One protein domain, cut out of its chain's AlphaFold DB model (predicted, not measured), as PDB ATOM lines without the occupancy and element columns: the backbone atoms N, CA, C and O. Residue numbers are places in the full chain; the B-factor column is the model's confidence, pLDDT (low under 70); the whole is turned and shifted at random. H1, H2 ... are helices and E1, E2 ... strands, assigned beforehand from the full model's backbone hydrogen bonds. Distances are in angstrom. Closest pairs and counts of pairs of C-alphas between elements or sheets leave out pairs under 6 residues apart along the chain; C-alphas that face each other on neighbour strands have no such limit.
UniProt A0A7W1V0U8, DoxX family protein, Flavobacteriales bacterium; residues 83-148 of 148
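AT A GLANCE: This is residues 83 to 148 of the 148 residues of the protein "DoxX family protein" of Flavobacteriales bacterium (UniProt A0A7W1V0U8). A small body built largely of loops holds a short two-stranded hairpin, E1 and E2, of which E2 lies nearer the middle, with helix H2 over one face of the hairpin and the short helix H3 off the opposite face, apart from both strands. H1 lies at one end of the long axis, while the hairpin's turn, residues 93 to 98, lies toward the other. The printed part has 66 residues, with two named strands and then three named helices along the chain, E1 E2 H1 H2 H3. The two strands form an antiparallel sheet, and the class is mixed, helices and strands, though under half of the residues, 28, are in named elements. The whole is compact, with a radius of gyration of the C-alphas of 11.7 A and spans of 35 by 25 by 14 A.

HOW THE PARTS SIT: E1, residues 90 to 92, and E2, residues 99 to 101, are antiparallel neighbours and form a hairpin, with 167 degrees between their directions. N 91 and O 100 are within hydrogen-bond range at 2.8 A, as are N 100 and O 91 at 2.9 A. The C-alphas of Gly 90 and Ile 101 face each other at 4.1 A. H1, residues 110 to 117, is apart from E1. H2, residues 123 to 131, is close to H1 but not clearly touching it; their closest C-alphas, those of Asn 111 and Ile 123, are 6.4 A apart. The lines of H1 and H2 are about perpendicular, at 88 degrees. The closest C-alphas of E2 and H2 are those of Ser 99 and Phe 131, 6.9 A apart. Those of E1 and H2 are Gly 90 and Leu 130, 7.9 A apart. H3, residues 142 to 146, is apart from E1, E2, H1 and H2. In H1, H2 and H3 every O i to N i+4 pair is within hydrogen-bond range.

IN THESE COORDINATES: E1 begins at C-alpha 90, at (40.499, -1.722, -27.988), and is 7.0 A long from first to last C-alpha; E2 is 7.2 A long. H1 measures 10.4 A in the same way. H2, the longest helix with nine residues, measures 11.9 A and begins at C-alpha 123, at (45.945, -8.132, -34.741). H3 measures 6.1 A and ends at C-alpha 146, at (40.314, 12.103, -30.750).

THE WHOLE: The two C-alphas farthest apart are those of Gly 118 and Glu 148, at 35.2 A. The printed part has no cut and ends at residue 148, the chain's last. The link from H1 to H2 is tight; the others are short, the one from H2 to H3 with ten residues. The mean pLDDT of the printed part is 95.2, and residues 147 to 148 are under 70.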
ATOM      1  N   PRO A  83      49.491   6.477 -29.159       98.31
ATOM      2  CA  PRO A  83      49.408   5.214 -29.873       98.31
ATOM      3  C   PRO A  83      50.079   4.095 -29.067       98.31
ATOM      4  O   PRO A  83      51.030   4.320 -28.313       98.31
ATOM      5  N   GLN A  84      49.548   2.887 -29.208       98.44
ATOM      6  CA  GLN A  84      50.068   1.681 -28.567       98.44
ATOM      7  C   GLN A  84      51.068   0.948 -29.475       98.44
ATOM      8  O   GLN A  84      51.217   1.287 -30.647       98.44
ATOM      9  N   ILE A  85      51.750  -0.070 -28.950       98.44
ATOM     10  CA  ILE A  85      52.810  -0.786 -29.675       98.44
ATOM     11  C   ILE A  85      52.290  -2.115 -30.225       98.44
ATOM     12  O   ILE A  85      52.513  -2.428 -31.391       98.44
ATOM     13  N   ASN A  86      51.574  -2.895 -29.411       98.56
ATOM     14  CA  ASN A  86      51.225  -4.285 -29.737       98.56
ATOM     15  C   ASN A  86      49.744  -4.482 -30.101       98.56
ATOM     16  O   ASN A  86      49.327  -5.595 -30.444       98.56
ATOM     17  N   GLY A  87      48.933  -3.424 -30.032       98.19
ATOM     18  CA  GLY A  87      47.522  -3.480 -30.417       98.19
ATOM     19  C   GLY A  87      46.636  -4.233 -29.422       98.19
ATOM     20  O   GLY A  87      45.687  -4.895 -29.828       98.19
ATOM     21  N   THR A  88      46.968  -4.218 -28.131       98.31
ATOM     22  CA  THR A  88      46.233  -4.972 -27.098       98.31
ATOM     23  C   THR A  88      45.069  -4.213 -26.464       98.31
ATOM     24  O   THR A  88      44.283  -4.810 -25.733       98.31
ATOM     25  N   GLN A  89      44.952  -2.906 -26.691       98.06
ATOM     26  CA  GLN A  89      43.837  -2.100 -26.205       98.06
ATOM     27  C   GLN A  89      42.870  -1.796 -27.348       98.06
ATOM     28  O   GLN A  89      43.253  -1.286 -28.403       98.06
ATOM     29  N   GLY A  90      41.598  -2.089 -27.112       96.88
ATOM     30  CA  GLY A  90      40.499  -1.722 -27.988       96.88
ATOM     31  C   GLY A  90      39.433  -0.946 -27.227       96.88
ATOM     32  O   GLY A  90      39.373  -0.995 -25.997       96.88
ATOM     33  N   GLN A  91      38.594  -0.239 -27.970       95.31
ATOM     34  CA  GLN A  91      37.514   0.583 -27.449       95.31
ATOM     35  C   GLN A  91      36.217   0.216 -28.173       95.31
ATOM     36  O   GLN A  91      36.226  -0.088 -29.365       95.31
ATOM     37  N   SER A  92      35.100   0.257 -27.450       94.50
ATOM     38  CA  SER A  92      33.764   0.084 -28.020       94.50
ATOM     39  C   SER A  92      32.863   1.215 -27.562       94.50
ATOM     40  O   SER A  92      32.747   1.480 -26.363       94.50
ATOM     41  N   TYR A  93      32.192   1.840 -28.519       92.06
ATOM     42  CA  TYR A  93      31.146   2.821 -28.283       92.06
ATOM     43  C   TYR A  93      29.804   2.276 -28.769       92.06
ATOM     44  O   TYR A  93      29.732   1.502 -29.721       92.06
ATOM     45  N   SER A  94      28.723   2.680 -28.102       91.31
ATOM     46  CA  SER A  94      27.354   2.307 -28.484       91.31
ATOM     47  C   SER A  94      26.778   3.167 -29.616       91.31
ATOM     48  O   SER A  94      25.620   2.985 -29.984       91.31
ATOM     49  N   ASP A  95      27.540   4.143 -30.107       89.50
ATOM     50  CA  ASP A  95      27.161   5.047 -31.190       89.50
ATOM     51  C   ASP A  95      27.799   4.626 -32.527       89.50
ATOM     52  O   ASP A  95      28.234   3.488 -32.706       89.50
ATOM     53  N   ASN A  96      27.817   5.541 -33.497       86.50
ATOM     54  CA  ASN A  96      28.337   5.303 -34.842       86.50
ATOM     55  C   ASN A  96      29.849   5.026 -34.897       86.50
ATOM     56  O   ASN A  96      30.310   4.542 -35.931       86.50
ATOM     57  N   ARG A  97      30.611   5.291 -33.826       87.75
ATOM     58  CA  ARG A  97      32.045   4.971 -33.761       87.75
ATOM     59  C   ARG A  97      32.290   3.464 -33.709       87.75
ATOM     60  O   ARG A  97      33.300   2.988 -34.220       87.75
ATOM     61  N   GLY A  98      31.359   2.707 -33.123       92.44
ATOM     62  CA  GLY A  98      31.451   1.253 -33.007       92.44
ATOM     63  C   GLY A  98      32.664   0.777 -32.197       92.44
ATOM     64  O   GLY A  98      33.105   1.439 -31.255       92.44
ATOM     65  N   SER A  99      33.173  -0.406 -32.549       96.50
ATOM     66  CA  SER A  99      34.367  -1.003 -31.940       96.50
ATOM     67  C   SER A  99      35.594  -0.790 -32.814       96.50
ATOM     68  O   SER A  99      35.519  -0.950 -34.032       96.50
ATOM     69  N   PHE A 100      36.736  -0.511 -32.194       97.06
ATOM     70  CA  PHE A 100      38.021  -0.413 -32.877       97.06
ATOM     71  C   PHE A 100      39.186  -0.776 -31.954       97.06
ATOM     72  O   PHE A 100      39.080  -0.745 -30.728       97.06
ATOM     73  N   ILE A 101      40.322  -1.116 -32.558       98.25
ATOM     74  CA  ILE A 101      41.601  -1.204 -31.852       98.25
ATOM     75  C   ILE A 101      42.210   0.196 -31.818       98.25
ATOM     76  O   ILE A 101      42.253   0.862 -32.849       98.25
ATOM     77  N   TRP A 102      42.657   0.642 -30.642       98.00
ATOM     78  CA  TRP A 102      43.264   1.966 -30.483       98.00
ATOM     79  C   TRP A 102      44.487   2.131 -31.411       98.00
ATOM     80  O   TRP A 102      45.179   1.133 -31.641       98.00
ATOM     81  N   PRO A 103      44.784   3.339 -31.935       98.44
ATOM     82  CA  PRO A 103      45.879   3.567 -32.875       98.44
ATOM     83  C   PRO A 103      47.194   2.923 -32.452       98.44
ATOM     84  O   PRO A 103      47.571   2.958 -31.279       98.44
ATOM     85  N   ILE A 104      47.883   2.329 -33.424       98.75
ATOM     86  CA  ILE A 104      49.137   1.598 -33.236       98.75
ATOM     87  C   ILE A 104      50.249   2.402 -33.905       98.75
ATOM     88  O   ILE A 104      50.063   2.843 -35.033       98.75
ATOM     89  N   GLU A 105      51.385   2.583 -33.230       98.31
ATOM     90  CA  GLU A 105      52.509   3.398 -33.727       98.31
ATOM     91  C   GLU A 105      53.025   2.885 -35.081       98.31
ATOM     92  O   GLU A 105      53.192   3.658 -36.018       98.31
ATOM     93  N   ASN A 106      53.230   1.568 -35.198       98.25
ATOM     94  CA  ASN A 106      53.729   0.913 -36.411       98.25
ATOM     95  C   ASN A 106      52.766  -0.208 -36.841       98.25
ATOM     96  O   ASN A 106      53.026  -1.386 -36.578       98.25
ATOM     97  N   PRO A 107      51.627   0.123 -37.476       98.06
ATOM     98  CA  PRO A 107      50.598  -0.861 -37.803       98.06
ATOM     99  C   PRO A 107      51.059  -1.866 -38.869       98.06
ATOM    100  O   PRO A 107      50.572  -2.991 -38.881       98.06
ATOM    101  N   GLU A 108      52.008  -1.494 -39.734       98.00
ATOM    102  CA  GLU A 108      52.531  -2.365 -40.798       98.00
ATOM    103  C   GLU A 108      53.333  -3.553 -40.248       98.00
ATOM    104  O   GLU A 108      53.276  -4.649 -40.802       98.00
ATOM    105  N   THR A 109      54.038  -3.356 -39.130       98.12
ATOM    106  CA  THR A 109      54.902  -4.368 -38.501       98.12
ATOM    107  C   THR A 109      54.325  -4.902 -37.189       98.12
ATOM    108  O   THR A 109      54.986  -5.655 -36.477       98.12
ATOM    109  N   VAL A 110      53.080  -4.549 -36.840       98.50
ATOM    110  CA  VAL A 110      52.487  -4.887 -35.534       98.50
ATOM    111  C   VAL A 110      52.484  -6.389 -35.257       98.50
ATOM    112  O   VAL A 110      52.728  -6.813 -34.132       98.50
ATOM    113  N   ASN A 111      52.239  -7.219 -36.272       98.62
ATOM    114  CA  ASN A 111      52.200  -8.670 -36.099       98.62
ATOM    115  C   ASN A 111      53.589  -9.256 -35.785       98.62
ATOM    116  O   ASN A 111      53.673 -10.245 -35.058       98.62
ATOM    117  N   GLU A 112      54.667  -8.616 -36.245       98.38
ATOM    118  CA  GLU A 112      56.039  -8.969 -35.868       98.38
ATOM    119  C   GLU A 112      56.286  -8.607 -34.400       98.38
ATOM    120  O   GLU A 112      56.660  -9.477 -33.616       98.38
ATOM    121  N   SER A 113      55.951  -7.378 -33.988       97.75
ATOM    122  CA  SER A 113      56.064  -6.941 -32.586       97.75
ATOM    123  C   SER A 113      55.244  -7.820 -31.633       97.75
ATOM    124  O   SER A 113      55.713  -8.208 -30.563       97.75
ATOM    125  N   ARG A 114      54.033  -8.216 -32.046       98.44
ATOM    126  CA  ARG A 114      53.181  -9.152 -31.301       98.44
ATOM    127  C   ARG A 114      53.845 -10.520 -31.149       98.44
ATOM    128  O   ARG A 114      53.851 -11.083 -30.056       98.44
ATOM    129  N   MET A 115      54.414 -11.061 -32.220       98.25
ATOM    130  CA  MET A 115      55.113 -12.343 -32.159       98.25
ATOM    131  C   MET A 115      56.341 -12.267 -31.238       98.25
ATOM    132  O   MET A 115      56.502 -13.129 -30.374       98.25
ATOM    133  N   GLU A 116      57.157 -11.217 -31.360       97.38
ATOM    134  CA  GLU A 116      58.332 -10.978 -30.507       97.38
ATOM    135  C   GLU A 116      57.960 -10.848 -29.028       97.38
ATOM    136  O   GLU A 116      58.640 -11.394 -28.157       97.38
ATOM    137  N   ALA A 117      56.835 -10.195 -28.730       97.56
ATOM    138  CA  ALA A 117      56.336 -10.064 -27.368       97.56
ATOM    139  C   ALA A 117      55.700 -11.356 -26.809       97.56
ATOM    140  O   ALA A 117      55.402 -11.430 -25.613       97.56
ATOM    141  N   GLY A 118      55.501 -12.386 -27.638       98.00
ATOM    142  CA  GLY A 118      54.956 -13.684 -27.236       98.00
ATOM    143  C   GLY A 118      53.431 -13.798 -27.335       98.00
ATOM    144  O   GLY A 118      52.831 -14.610 -26.623       98.00
ATOM    145  N   PHE A 119      52.790 -12.987 -28.181       98.25
ATOM    146  CA  PHE A 119      51.400 -13.192 -28.593       98.25
ATOM    147  C   PHE A 119      51.331 -14.221 -29.726       98.25
ATOM    148  O   PHE A 119      52.192 -14.268 -30.597       98.25
ATOM    149  N   THR A 120      50.280 -15.041 -29.727       97.44
ATOM    150  CA  THR A 120      50.107 -16.130 -30.706       97.44
ATOM    151  C   THR A 120      49.106 -15.811 -31.811       97.44
ATOM    152  O   THR A 120      48.912 -16.642 -32.689       97.44
ATOM    153  N   SER A 121      48.435 -14.662 -31.739       97.62
ATOM    154  CA  SER A 121      47.422 -14.251 -32.709       97.62
ATOM    155  C   SER A 121      47.840 -12.969 -33.417       97.62
ATOM    156  O   SER A 121      48.441 -12.078 -32.793       97.62
ATOM    157  N   THR A 122      47.430 -12.826 -34.674       98.50
ATOM    158  CA  THR A 122      47.558 -11.548 -35.384       98.50
ATOM    159  C   THR A 122      46.648 -10.485 -34.761       98.50
ATOM    160  O   THR A 122      45.824 -10.778 -33.881       98.50
ATOM    161  N   ILE A 123      46.809  -9.229 -35.175       98.44
ATOM    162  CA  ILE A 123      45.945  -8.132 -34.741       98.44
ATOM    163  C   ILE A 123      44.504  -8.306 -35.239       98.44
ATOM    164  O   ILE A 123      43.562  -8.018 -34.505       98.44
ATOM    165  N   GLU A 124      44.320  -8.861 -36.437       98.38
ATOM    166  CA  GLU A 124      43.015  -9.176 -37.018       98.38
ATOM    167  C   GLU A 124      42.308 -10.271 -36.212       98.38
ATOM    168  O   GLU A 124      41.171 -10.093 -35.776       98.38
ATOM    169  N   GLU A 125      43.000 -11.380 -35.936       98.25
ATOM    170  CA  GLU A 125      42.471 -12.464 -35.102       98.25
ATOM    171  C   GLU A 125      42.164 -11.983 -33.681       98.25
ATOM    172  O   GLU A 125      41.154 -12.363 -33.088       98.25
ATOM    173  N   TYR A 126      43.025 -11.129 -33.122       98.12
ATOM    174  CA  TYR A 126      42.803 -10.533 -31.812       98.12
ATOM    175  C   TYR A 126      41.558  -9.646 -31.791       98.12
ATOM    176  O   TYR A 126      40.729  -9.788 -30.892       98.12
ATOM    177  N   GLY A 127      41.393  -8.787 -32.798       97.94
ATOM    178  CA  GLY A 127      40.203  -7.962 -32.964       97.94
ATOM    179  C   GLY A 127      38.928  -8.799 -33.052       97.94
ATOM    180  O   GLY A 127      37.956  -8.503 -32.361       97.94
ATOM    181  N   ASN A 128      38.959  -9.899 -33.808       97.56
ATOM    182  CA  ASN A 128      37.830 -10.826 -33.909       97.56
ATOM    183  C   ASN A 128      37.496 -11.489 -32.567       97.56
ATOM    184  O   ASN A 128      36.330 -11.603 -32.197       97.56
ATOM    185  N   ASN A 129      38.513 -11.897 -31.806       96.38
ATOM    186  CA  ASN A 129      38.316 -12.469 -30.474       96.38
ATOM    187  C   ASN A 129      37.769 -11.443 -29.470       96.38
ATOM    188  O   ASN A 129      37.034 -11.815 -28.555       96.38
ATOM    189  N   LEU A 130      38.133 -10.168 -29.625       96.06
ATOM    190  CA  LEU A 130      37.723  -9.093 -28.727       96.06
ATOM    191  C   LEU A 130      36.305  -8.584 -29.027       96.06
ATOM    192  O   LEU A 130      35.543  -8.322 -28.097       96.06
ATOM    193  N   PHE A 131      35.951  -8.445 -30.306       97.00
ATOM    194  CA  PHE A 131      34.732  -7.757 -30.746       97.00
ATOM    195  C   PHE A 131      33.730  -8.642 -31.501       97.00
ATOM    196  O   PHE A 131      32.606  -8.202 -31.743       97.00
ATOM    197  N   GLY A 132      34.096  -9.881 -31.838       96.50
ATOM    198  CA  GLY A 132      33.267 -10.833 -32.583       96.50
ATOM    199  C   GLY A 132      33.760 -11.078 -34.012       96.50
ATOM    200  O   GLY A 132      34.552 -10.316 -34.555       96.50
ATOM    201  N   SER A 133      33.268 -12.149 -34.643       95.25
ATOM    202  CA  SER A 133      33.724 -12.618 -35.965       95.25
ATOM    203  C   SER A 133      33.491 -11.643 -37.120       95.25
ATOM    204  O   SER A 133      34.161 -11.755 -38.141       95.25
ATOM    205  N   ASP A 134      32.546 -10.716 -36.966       94.12
ATOM    206  CA  ASP A 134      32.209  -9.716 -37.986       94.12
ATOM    207  C   ASP A 134      33.091  -8.461 -37.883       94.12
ATOM    208  O   ASP A 134      32.979  -7.540 -38.695       94.12
ATOM    209  N   PHE A 135      33.965  -8.396 -36.872       97.06
ATOM    210  CA  PHE A 135      34.924  -7.313 -36.743       97.06
ATOM    211  C   PHE A 135      35.922  -7.340 -37.904       97.06
ATOM    212  O   PHE A 135      36.335  -8.383 -38.400       97.06
ATOM    213  N   THR A 136      36.325  -6.160 -38.363       96.44
ATOM    214  CA  THR A 136      37.407  -6.015 -39.335       96.44
ATOM    215  C   THR A 136      38.350  -4.958 -38.805       96.44
ATOM    216  O   THR A 136      37.951  -3.808 -38.616       96.44
ATOM    217  N   TYR A 137      39.595  -5.358 -38.559       97.38
ATOM    218  CA  TYR A 137      40.636  -4.431 -38.146       97.38
ATOM    219  C   TYR A 137      40.839  -3.352 -39.217       97.38
ATOM    220  O   TYR A 137      40.898  -3.638 -40.414       97.38
ATOM    221  N   LYS A 138      40.933  -2.103 -38.766       96.62
ATOM    222  CA  LYS A 138      41.244  -0.934 -39.585       96.62
ATOM    223  C   LYS A 138      42.384  -0.189 -38.918       96.62
ATOM    224  O   LYS A 138      42.373  -0.018 -37.700       96.62
ATOM    225  N   VAL A 139      43.338   0.262 -39.722       97.81
ATOM    226  CA  VAL A 139      44.389   1.162 -39.252       97.81
ATOM    227  C   VAL A 139      43.755   2.522 -38.978       97.81
ATOM    228  O   VAL A 139      43.102   3.078 -39.859       97.81
ATOM    229  N   LEU A 140      43.938   3.016 -37.756       96.81
ATOM    230  CA  LEU A 140      43.481   4.325 -37.300       96.81
ATOM    231  C   LEU A 140      44.678   5.133 -36.806       96.81
ATOM    232  O   LEU A 140      45.635   4.579 -36.260       96.81
ATOM    233  N   THR A 141      44.590   6.442 -36.976       96.69
ATOM    234  CA  THR A 141      45.504   7.442 -36.431       96.69
ATOM    235  C   THR A 141      44.946   8.027 -35.137       96.69
ATOM    236  O   THR A 141      43.786   7.813 -34.782       96.69
ATOM    237  N   MET A 142      45.775   8.774 -34.405       95.75
ATOM    238  CA  MET A 142      45.304   9.490 -33.216       95.75
ATOM    239  C   MET A 142      44.211  10.512 -33.543       95.75
ATOM    240  O   MET A 142      43.296  10.679 -32.739       95.75
ATOM    241  N   ASP A 143      44.265  11.144 -34.715       94.00
ATOM    242  CA  ASP A 143      43.254  12.114 -35.143       94.00
ATOM    243  C   ASP A 143      41.891  11.424 -35.321       94.00
ATOM    244  O   ASP A 143      40.892  11.889 -34.781       94.00
ATOM    245  N   ASP A 144      41.863  10.222 -35.913       93.00
ATOM    246  CA  ASP A 144      40.625   9.449 -36.123       93.00
ATOM    247  C   ASP A 144      39.866   9.105 -34.825       93.00
ATOM    248  O   ASP A 144      38.668   8.822 -34.863       93.00
ATOM    249  N   VAL A 145      40.553   9.070 -33.675       91.00
ATOM    250  CA  VAL A 145      39.975   8.633 -32.386       91.00
ATOM    251  C   VAL A 145      39.861   9.743 -31.345       91.00
ATOM    252  O   VAL A 145      39.346   9.496 -30.252       91.00
ATOM    253  N   THR A 146      40.355  10.942 -31.653       83.81
ATOM    254  CA  THR A 146      40.314  12.103 -30.750       83.81
ATOM    255  C   THR A 146      39.328  13.182 -31.191       83.81
ATOM    256  O   THR A 146      39.073  14.097 -30.409       83.81
ATOM    257  N   GLU A 147      38.731  13.066 -32.380       62.31
ATOM    258  CA  GLU A 147      37.651  13.956 -32.814       62.31
ATOM    259  C   GLU A 147      36.362  13.726 -31.989       62.31
ATOM    260  O   GLU A 147      35.863  12.600 -31.872       62.31
ATOM    261  N   GLU A 148      35.873  14.813 -31.375       50.81
ATOM    262  CA  GLU A 148      34.623  14.912 -30.594       50.81
ATOM    263  C   GLU A 148      33.361  14.920 -31.468       50.81
ATOM    264  O   GLU A 148      33.328  15.660 -32.481       50.81
TER     265      GLU A 148